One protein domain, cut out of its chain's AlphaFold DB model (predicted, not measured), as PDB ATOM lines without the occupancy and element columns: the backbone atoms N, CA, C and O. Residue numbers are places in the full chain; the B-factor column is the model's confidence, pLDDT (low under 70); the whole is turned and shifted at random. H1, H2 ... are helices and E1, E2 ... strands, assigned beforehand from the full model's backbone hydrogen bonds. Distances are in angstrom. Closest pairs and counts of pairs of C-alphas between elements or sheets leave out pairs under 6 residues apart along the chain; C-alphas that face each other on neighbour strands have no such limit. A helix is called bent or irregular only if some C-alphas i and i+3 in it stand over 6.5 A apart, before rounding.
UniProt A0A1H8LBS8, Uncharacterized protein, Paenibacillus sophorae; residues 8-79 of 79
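What this domain is: This is residues 8 to 79 of the 79 residues of an uncharacterized protein of Paenibacillus sophorae (UniProt A0A1H8LBS8). One long helix, H2, sticks out as an arm from a small body, with residues 62 to 79 standing free, of which 62 to 77 belong to H2. The body holds a short helix, H1, the short strand E1, the first residues of H2, and a wide loop, residues 8 to 27, whose first two residues pair with E1. The printed part has 72 residues with two named helices and one named strand, in the order H1, E1, H2, and its class is mostly helix. The whole is loose, with a radius of gyration of the C-alphas of 15.4 A, and elongated, spanning 51 by 32 by 19 A, the arm making the length.

How they stand to each other: Start at residues 8 and 9, which pair antiparallel, as strands do, with residues 43 to 44 of E1, residues 43 to 45; E1 pairs with no named strand. Go on through residues 10 to 27, which hold no named element, to H1, residues 28 to 38. A tight link of 4 residues joins H1 to E1, and their closest C-alphas, those of Leu 38 and Ala 44, are 5.4 A apart. After E1 a short link of 7 residues leads to H2, residues 53 to 77; E1 and H2 are apart. H2 touches H1 with residues 53 to 54 alone, and the closest C-alphas, those of Leu 30 and Leu 54, are 6.8 A apart. H1 and H2 run opposite ways at a steep tilt of 59 degrees. Along the backbone of H2 each O i to N i+4 pair is within hydrogen-bond range, while in H1 it is 5 of 7.

Where its parts are: Find C-alpha 28 at (6.642, 40.119, 13.097), where H1 begins; it runs 15.4 A to C-alpha 38. H1 is only just irregular: C-alphas 29 and 32 are 6.9 A apart. E1 runs 7.1 A from C-alpha 43, at (15.396, 56.116, 13.833), to C-alpha 45. Look next for C-alpha 53 at (2.234, 47.674, 21.768); from there H2, the longest helix with 25 residues, runs 36.5 A to C-alpha 77 at (24.880, 31.291, 45.263).

The domain as a whole: Take the C-alphas of Asp 40 and Lys 79 for the two farthest apart, at 51.7 A. Without the stretch that stands free, the body of 54 residues spans 32 by 25 by 19 A, with a radius of gyration of 11.2 A. The printed part has no cut, and neither link between named elements is long. In the B-factor column of this predicted model, the mean pLDDT of the printed part is 86.8; look for values under 70 at residues 13 to 21 and at Lys 79, the chain's last residue.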
ATOM      1  N   LEU A   8      13.986  52.889  18.291       91.94
ATOM      2  CA  LEU A   8      13.787  52.100  17.083       91.94
ATOM      3  C   LEU A   8      14.790  52.541  16.033       91.94
ATOM      4  O   LEU A   8      14.959  53.733  15.815       91.94
ATOM      5  N   ILE A   9      15.358  51.568  15.333       90.75
ATOM      6  CA  ILE A   9      16.228  51.788  14.182       90.75
ATOM      7  C   ILE A   9      15.741  50.929  13.019       90.75
ATOM      8  O   ILE A   9      15.252  49.808  13.220       90.75
ATOM      9  N   ARG A  10      15.863  51.457  11.803       88.38
ATOM     10  CA  ARG A  10      15.642  50.727  10.557       88.38
ATOM     11  C   ARG A  10      16.936  50.020  10.157       88.38
ATOM     12  O   ARG A  10      17.964  50.659   9.964       88.38
ATOM     13  N   LEU A  11      16.877  48.701   9.988       83.00
ATOM     14  CA  LEU A  11      17.992  47.938   9.424       83.00
ATOM     15  C   LEU A  11      18.003  48.154   7.905       83.00
ATOM     16  O   LEU A  11      17.123  47.652   7.210       83.00
ATOM     17  N   LYS A  12      18.952  48.959   7.407       73.94
ATOM     18  CA  LYS A  12      19.116  49.246   5.968       73.94
ATOM     19  C   LYS A  12      19.844  48.136   5.215       73.94
ATOM     20  O   LYS A  12      19.623  47.971   4.022       73.94
ATOM     21  N   GLN A  13      20.697  47.385   5.904       68.50
ATOM     22  CA  GLN A  13      21.428  46.257   5.340       68.50
ATOM     23  C   GLN A  13      21.149  45.009   6.185       68.50
ATOM     24  O   GLN A  13      21.235  45.096   7.414       68.50
ATOM     25  N   PRO A  14      20.813  43.865   5.563       60.28
ATOM     26  CA  PRO A  14      20.548  42.619   6.283       60.28
ATOM     27  C   PRO A  14      21.783  42.095   7.036       60.28
ATOM     28  O   PRO A  14      21.629  41.415   8.049       60.28
ATOM     29  N   ASP A  15      22.987  42.474   6.596       55.62
ATOM     30  CA  ASP A  15      24.258  42.008   7.165       55.62
ATOM     31  C   ASP A  15      24.791  42.888   8.304       55.62
ATOM     32  O   ASP A  15      25.667  42.471   9.065       55.62
ATOM     33  N   VAL A  16      24.229  44.088   8.488       58.62
ATOM     34  CA  VAL A  16      24.598  44.966   9.602       58.62
ATOM     35  C   VAL A  16      23.759  44.580  10.810       58.62
ATOM     36  O   VAL A  16      22.661  45.089  11.045       58.62
ATOM     37  N   LYS A  17      24.288  43.642  11.598       59.16
ATOM     38  CA  LYS A  17      23.757  43.375  12.934       59.16
ATOM     39  C   LYS A  17      23.982  44.633  13.781       59.16
ATOM     40  O   LYS A  17      25.118  45.100  13.858       59.16
ATOM     41  N   PRO A  18      22.938  45.195  14.412       63.59
ATOM     42  CA  PRO A  18      23.139  46.281  15.359       63.59
ATOM     43  C   PRO A  18      24.046  45.796  16.492       63.59
ATOM     44  O   PRO A  18      24.099  44.590  16.755       63.59
ATOM     45  N   VAL A  19      24.755  46.728  17.139       62.22
ATOM     46  CA  VAL A  19      25.704  46.436  18.225       62.22
ATOM     47  C   VAL A  19      25.094  45.400  19.168       62.22
ATOM     48  O   VAL A  19      23.999  45.587  19.714       62.22
ATOM     49  N   ALA A  20      25.766  44.251  19.268       58.09
ATOM     50  CA  ALA A  20      25.235  43.084  19.950       58.09
ATOM     51  C   ALA A  20      24.934  43.431  21.414       58.09
ATOM     52  O   ALA A  20      25.830  43.790  22.171       58.09
ATOM     53  N   GLY A  21      23.662  43.323  21.804       65.31
ATOM     54  CA  GLY A  21      23.200  43.581  23.171       65.31
ATOM     55  C   GLY A  21      22.423  44.885  23.372       65.31
ATOM     56  O   GLY A  21      21.688  44.974  24.353       65.31
ATOM     57  N   GLU A  22      22.494  45.852  22.452       80.00
ATOM     58  CA  GLU A  22      21.760  47.124  22.599       80.00
ATOM     59  C   GLU A  22      20.371  47.100  21.957       80.00
ATOM     60  O   GLU A  22      19.417  47.661  22.499       80.00
ATOM     61  N   PHE A  23      20.223  46.420  20.819       87.56
ATOM     62  CA  PHE A  23      18.968  46.379  20.074       87.56
ATOM     63  C   PHE A  23      18.454  44.954  19.926       87.56
ATOM     64  O   PHE A  23      19.134  44.074  19.405       87.56
ATOM     65  N   GLU A  24      17.195  44.750  20.300       88.38
ATOM     66  CA  GLU A  24      16.498  43.487  20.092       88.38
ATOM     67  C   GLU A  24      15.605  43.543  18.840       88.38
ATOM     68  O   GLU A  24      14.905  44.546  18.615       88.38
ATOM     69  N   PRO A  25      15.597  42.484  18.009       89.62
ATOM     70  CA  PRO A  25      14.712  42.406  16.857       89.62
ATOM     71  C   PRO A  25      13.255  42.344  17.317       89.62
ATOM     72  O   PRO A  25      12.895  41.635  18.258       89.62
ATOM     73  N   LEU A  26      12.395  43.097  16.634       90.44
ATOM     74  CA  LEU A  26      10.970  43.076  16.925       90.44
ATOM     75  C   LEU A  26      10.310  41.842  16.294       90.44
ATOM     76  O   LEU A  26      10.590  41.528  15.135       90.44
ATOM     77  N   PRO A  27       9.380  41.182  17.004       92.31
ATOM     78  CA  PRO A  27       8.579  40.113  16.425       92.31
ATOM     79  C   PRO A  27       7.723  40.645  15.269       92.31
ATOM     80  O   PRO A  27       7.313  41.810  15.275       92.31
ATOM     81  N   ALA A  28       7.396  39.772  14.308       91.06
ATOM     82  CA  ALA A  28       6.642  40.119  13.097       91.06
ATOM     83  C   ALA A  28       5.357  40.917  13.396       91.06
ATOM     84  O   ALA A  28       5.099  41.946  12.774       91.06
ATOM     85  N   ALA A  29       4.616  40.523  14.436       93.12
ATOM     86  CA  ALA A  29       3.382  41.184  14.868       93.12
ATOM     87  C   ALA A  29       3.551  42.667  15.271       93.12
ATOM     88  O   ALA A  29       2.582  43.427  15.273       93.12
ATOM     89  N   LEU A  30       4.766  43.095  15.627       94.25
ATOM     90  CA  LEU A  30       5.074  44.473  16.021       94.25
ATOM     91  C   LEU A  30       5.740  45.285  14.913       94.25
ATOM     92  O   LEU A  30       5.863  46.502  15.059       94.25
ATOM     93  N   GLN A  31       6.118  44.657  13.796       91.56
ATOM     94  CA  GLN A  31       6.775  45.367  12.702       91.56
ATOM     95  C   GLN A  31       5.885  46.451  12.094       91.56
ATOM     96  O   GLN A  31       6.374  47.540  11.822       91.56
ATOM     97  N   ALA A  32       4.578  46.211  11.951       92.25
ATOM     98  CA  ALA A  32       3.653  47.226  11.446       92.25
ATOM     99  C   ALA A  32       3.609  48.473  12.350       92.25
ATOM    100  O   ALA A  32       3.659  49.605  11.869       92.25
ATOM    101  N   ALA A  33       3.585  48.276  13.674       92.62
ATOM    102  CA  ALA A  33       3.607  49.375  14.638       92.62
ATOM    103  C   ALA A  33       4.949  50.125  14.621       92.62
ATOM    104  O   ALA A  33       4.967  51.352  14.708       92.62
ATOM    105  N   ALA A  34       6.060  49.400  14.478       92.88
ATOM    106  CA  ALA A  34       7.388  49.992  14.360       92.88
ATOM    107  C   ALA A  34       7.543  50.804  13.071       92.88
ATOM    108  O   ALA A  34       7.998  51.940  13.134       92.88
ATOM    109  N   ARG A  35       7.090  50.269  11.928       92.06
ATOM    110  CA  ARG A  35       7.069  50.982  10.641       92.06
ATOM    111  C   ARG A  35       6.253  52.265  10.735       92.06
ATOM    112  O   ARG A  35       6.748  53.315  10.355       92.06
ATOM    113  N   LYS A  36       5.057  52.209  11.334       93.25
ATOM    114  CA  LYS A  36       4.221  53.400  11.556       93.25
ATOM    115  C   LYS A  36       4.917  54.452  12.424       93.25
ATOM    116  O   LYS A  36       4.740  55.639  12.188       93.25
ATOM    117  N   LYS A  37       5.676  54.032  13.442       93.06
ATOM    118  CA  LYS A  37       6.394  54.959  14.326       93.06
ATOM    119  C   LYS A  37       7.645  55.552  13.672       93.06
ATOM    120  O   LYS A  37       7.954  56.702  13.954       93.06
ATOM    121  N   LEU A  38       8.340  54.767  12.848       92.50
ATOM    122  CA  LEU A  38       9.507  55.211  12.085       92.50
ATOM    123  C   LEU A  38       9.114  56.167  10.951       92.50
ATOM    124  O   LEU A  38       9.841  57.116  10.697       92.50
ATOM    125  N   GLY A  39       7.971  55.952  10.291       91.25
ATOM    126  CA  GLY A  39       7.597  56.746   9.117       91.25
ATOM    127  C   GLY A  39       8.679  56.625   8.044       91.25
ATOM    128  O   GLY A  39       9.068  55.508   7.710       91.25
ATOM    129  N   ASP A  40       9.220  57.749   7.583       90.94
ATOM    130  CA  ASP A  40      10.349  57.782   6.641       90.94
ATOM    131  C   ASP A  40      11.718  57.871   7.331       90.94
ATOM    132  O   ASP A  40      12.743  57.663   6.685       90.94
ATOM    133  N   ALA A  41      11.744  58.097   8.647       90.25
ATOM    134  CA  ALA A  41      12.973  58.250   9.411       90.25
ATOM    135  C   ALA A  41      13.718  56.922   9.615       90.25
ATOM    136  O   ALA A  41      13.135  55.833   9.695       90.25
ATOM    137  N   ASP A  42      15.038  57.041   9.763       88.31
ATOM    138  CA  ASP A  42      15.930  55.915  10.039       88.31
ATOM    139  C   ASP A  42      15.891  55.471  11.503       88.31
ATOM    140  O   ASP A  42      16.090  54.289  11.795       88.31
ATOM    141  N   SER A  43      15.589  56.396  12.416       90.19
ATOM    142  CA  SER A  43      15.396  56.116  13.833       90.19
ATOM    143  C   SER A  43      14.202  56.873  14.408       90.19
ATOM    144  O   SER A  43      13.782  57.914  13.902       90.19
ATOM    145  N   ALA A  44      13.609  56.318  15.463       93.75
ATOM    146  CA  ALA A  44      12.521  56.955  16.193       93.75
ATOM    147  C   ALA A  44      12.490  56.485  17.648       93.75
ATOM    148  O   ALA A  44      12.656  55.300  17.931       93.75
ATOM    149  N   THR A  45      12.180  57.387  18.577       93.62
ATOM    150  CA  THR A  45      12.039  57.032  19.996       93.62
ATOM    151  C   THR A  45      10.582  56.732  20.347       93.62
ATOM    152  O   THR A  45       9.655  57.483  20.018       93.62
ATOM    153  N   VAL A  46      10.356  55.611  21.033       92.88
ATOM    154  CA  VAL A  46       9.055  55.227  21.589       92.88
ATOM    155  C   VAL A  46       9.017  55.597  23.065       92.88
ATOM    156  O   VAL A  46       9.864  55.168  23.840       92.88
ATOM    157  N   SER A  47       7.973  56.313  23.487       93.06
ATOM    158  CA  SER A  47       7.738  56.522  24.916       93.06
ATOM    159  C   SER A  47       7.487  55.184  25.622       93.06
ATOM    160  O   SER A  47       6.524  54.468  25.321       93.06
ATOM    161  N   MET A  48       8.336  54.869  26.600       92.75
ATOM    162  CA  MET A  48       8.298  53.627  27.375       92.75
ATOM    163  C   MET A  48       7.137  53.562  28.382       92.75
ATOM    164  O   MET A  48       6.817  52.477  28.869       92.75
ATOM    165  N   SER A  49       6.481  54.694  28.660       91.38
ATOM    166  CA  SER A  49       5.304  54.811  29.536       91.38
ATOM    167  C   SER A  49       3.975  54.867  28.774       91.38
ATOM    168  O   SER A  49       2.920  54.752  29.385       91.38
ATOM    169  N   SER A  50       4.005  54.969  27.441       88.00
ATOM    170  CA  SER A  50       2.815  55.165  26.589       88.00
ATOM    171  C   SER A  50       1.757  54.052  26.630       88.00
ATOM    172  O   SER A  50       0.673  54.223  26.081       88.00
ATOM    173  N   GLY A  51       2.070  52.869  27.169       90.56
ATOM    174  CA  GLY A  51       1.156  51.717  27.171       90.56
ATOM    175  C   GLY A  51       0.853  51.110  25.788       90.56
ATOM    176  O   GLY A  51       0.068  50.160  25.694       90.56
ATOM    177  N   GLY A  52       1.476  51.613  24.720       92.94
ATOM    178  CA  GLY A  52       1.381  51.073  23.366       92.94
ATOM    179  C   GLY A  52       1.987  49.671  23.211       92.94
ATOM    180  O   GLY A  52       2.665  49.141  24.090       92.94
ATOM    181  N   ARG A  53       1.764  49.048  22.047       93.75
ATOM    182  CA  ARG A  53       2.234  47.674  21.768       93.75
ATOM    183  C   ARG A  53       3.758  47.528  21.894       93.75
ATOM    184  O   ARG A  53       4.232  46.556  22.474       93.75
ATOM    185  N   LEU A  54       4.509  48.511  21.397       94.25
ATOM    186  CA  LEU A  54       5.976  48.520  21.433       94.25
ATOM    187  C   LEU A  54       6.524  48.702  22.858       94.25
ATOM    188  O   LEU A  54       7.417  47.965  23.267       94.25
ATOM    189  N   SER A  55       5.950  49.617  23.646       94.56
ATOM    190  CA  SER A  55       6.368  49.837  25.038       94.56
ATOM    191  C   SER A  55       5.989  48.667  25.950       94.56
ATOM    192  O   SER A  55       6.786  48.273  26.804       94.56
ATOM    193  N   LYS A  56       4.827  48.035  25.726       95.31
ATOM    194  CA  LYS A  56       4.444  46.774  26.386       95.31
ATOM    195  C   LYS A  56       5.427  45.649  26.074       95.31
ATOM    196  O   LYS A  56       5.902  44.990  26.994       95.31
ATOM    197  N   TRP A  57       5.783  45.461  24.806       95.12
ATOM    198  CA  TRP A  57       6.764  44.449  24.421       95.12
ATOM    199  C   TRP A  57       8.130  44.691  25.063       95.12
ATOM    200  O   TRP A  57       8.685  43.784  25.680       95.12
ATOM    201  N   ALA A  58       8.636  45.924  25.021       93.75
ATOM    202  CA  ALA A  58       9.919  46.256  25.632       93.75
ATOM    203  C   ALA A  58       9.899  46.077  27.165       93.75
ATOM    204  O   ALA A  58      10.882  45.643  27.769       93.75
ATOM    205  N   ARG A  59       8.760  46.344  27.822       94.19
ATOM    206  CA  ARG A  59       8.554  46.027  29.247       94.19
ATOM    207  C   ARG A  59       8.659  44.524  29.520       94.19
ATOM    208  O   ARG A  59       9.319  44.146  30.490       94.19
ATOM    209  N   GLU A  60       8.048  43.687  28.684       94.06
ATOM    210  CA  GLU A  60       8.127  42.229  28.820       94.06
ATOM    211  C   GLU A  60       9.554  41.709  28.610       94.06
ATOM    212  O   GLU A  60      10.025  40.902  29.413       94.06
ATOM    213  N   GLN A  61      10.297  42.227  27.626       93.44
ATOM    214  CA  GLN A  61      11.702  41.837  27.435       93.44
ATOM    215  C   GLN A  61      12.578  42.226  28.628       93.44
ATOM    216  O   GLN A  61      13.285  41.382  29.184       93.44
ATOM    217  N   ARG A  62      12.439  43.453  29.150       91.88
ATOM    218  CA  ARG A  62      13.140  43.866  30.381       91.88
ATOM    219  C   ARG A  62      12.781  42.990  31.580       91.88
ATOM    220  O   ARG A  62      13.607  42.785  32.469       91.88
ATOM    221  N   LYS A  63      11.542  42.498  31.666       93.62
ATOM    222  CA  LYS A  63      11.117  41.575  32.730       93.62
ATOM    223  C   LYS A  63      11.784  40.207  32.572       93.62
ATOM    224  O   LYS A  63      12.309  39.691  33.558       93.62
ATOM    225  N   LYS A  64      11.825  39.657  31.354       92.31
ATOM    226  CA  LYS A  64      12.526  38.399  31.048       92.31
ATOM    227  C   LYS A  64      14.017  38.491  31.368       92.31
ATOM    228  O   LYS A  64      14.520  37.644  32.100       92.31
ATOM    229  N   ARG A  65      14.688  39.561  30.929       90.06
ATOM    230  CA  ARG A  65      16.112  39.808  31.206       90.06
ATOM    231  C   ARG A  65      16.404  39.867  32.706       90.06
ATOM    232  O   ARG A  65      17.316  39.206  33.192       90.06
ATOM    233  N   ARG A  66      15.576  40.591  33.471       92.06
ATOM    234  CA  ARG A  66      15.691  40.654  34.939       92.06
ATOM    235  C   ARG A  66      15.474  39.300  35.611       92.06
ATOM    236  O   ARG A  66      16.180  38.984  36.566       92.06
ATOM    237  N   LYS A  67      14.516  38.502  35.127       93.25
ATOM    238  CA  LYS A  67      14.271  37.152  35.649       93.25
ATOM    239  C   LYS A  67      15.478  36.243  35.405       93.25
ATOM    240  O   LYS A  67      15.978  35.667  36.361       93.25
ATOM    241  N   ALA A  68      15.996  36.206  34.176       91.00
ATOM    242  CA  ALA A  68      17.179  35.416  33.831       91.00
ATOM    243  C   ALA A  68      18.397  35.789  34.694       91.00
ATOM    244  O   ALA A  68      19.068  34.915  35.235       91.00
ATOM    245  N   ALA A  69      18.631  37.089  34.912       90.81
ATOM    246  CA  ALA A  69      19.700  37.557  35.790       90.81
ATOM    247  C   ALA A  69      19.506  37.115  37.254       90.81
ATOM    248  O   ALA A  69      20.470  36.750  37.927       90.81
ATOM    249  N   ARG A  70      18.267  37.132  37.763       92.50
ATOM    250  CA  ARG A  70      17.949  36.649  39.117       92.50
ATOM    251  C   ARG A  70      18.194  35.145  39.247       92.50
ATOM    252  O   ARG A  70      18.788  34.724  40.237       92.50
ATOM    253  N   ASP A  71      17.760  34.364  38.263       92.38
ATOM    254  CA  ASP A  71      17.917  32.908  38.263       92.38
ATOM    255  C   ASP A  71      19.404  32.517  38.194       92.38
ATOM    256  O   ASP A  71      19.850  31.680  38.979       92.38
ATOM    257  N   ALA A  72      20.199  33.205  37.366       91.00
ATOM    258  CA  ALA A  72      21.650  33.017  37.297       91.00
ATOM    259  C   ALA A  72      22.349  33.311  38.637       91.00
ATOM    260  O   ALA A  72      23.171  32.523  39.102       91.00
ATOM    261  N   ARG A  73      21.978  34.409  39.314       91.00
ATOM    262  CA  ARG A  73      22.508  34.734  40.653       91.00
ATOM    263  C   ARG A  73      22.146  33.676  41.692       91.00
ATOM    264  O   ARG A  73      22.954  33.395  42.570       91.00
ATOM    265  N   ARG A  74      20.939  33.102  41.609       90.88
ATOM    266  CA  ARG A  74      20.506  32.031  42.515       90.88
ATOM    267  C   ARG A  74      21.372  30.786  42.343       90.88
ATOM    268  O   ARG A  74      21.833  30.262  43.347       90.88
ATOM    269  N   ILE A  75      21.619  30.370  41.100       88.50
ATOM    270  CA  ILE A  75      22.464  29.208  40.778       88.50
ATOM    271  C   ILE A  75      23.890  29.411  41.305       88.50
ATOM    272  O   ILE A  75      24.422  28.527  41.966       88.50
ATOM    273  N   ASN A  76      24.478  30.588  41.076       86.62
ATOM    274  CA  ASN A  76      25.837  30.886  41.536       86.62
ATOM    275  C   ASN A  76      25.961  30.960  43.064       86.62
ATOM    276  O   ASN A  76      27.044  30.740  43.580       86.62
ATOM    277  N   ARG A  77      24.883  31.287  43.789       84.88
ATOM    278  CA  ARG A  77      24.880  31.291  45.263       84.88
ATOM    279  C   ARG A  77      24.748  29.884  45.854       84.88
ATOM    280  O   ARG A  77      25.161  29.670  46.983       84.88
ATOM    281  N   SER A  78      24.113  28.961  45.135       79.31
ATOM    282  CA  SER A  78      23.946  27.567  45.567       79.31
ATOM    283  C   SER A  78      25.115  26.654  45.180       79.31
ATOM    284  O   SER A  78      25.022  25.451  45.403       79.31
ATOM    285  N   LYS A  79      26.154  27.202  44.543       65.19
ATOM    286  CA  LYS A  79      27.363  26.503  44.108       65.19
ATOM    287  C   LYS A  79      28.517  26.897  45.018       65.19
ATOM    288  O   LYS A  79      29.357  26.014  45.274       65.19
TER     289      LYS A  79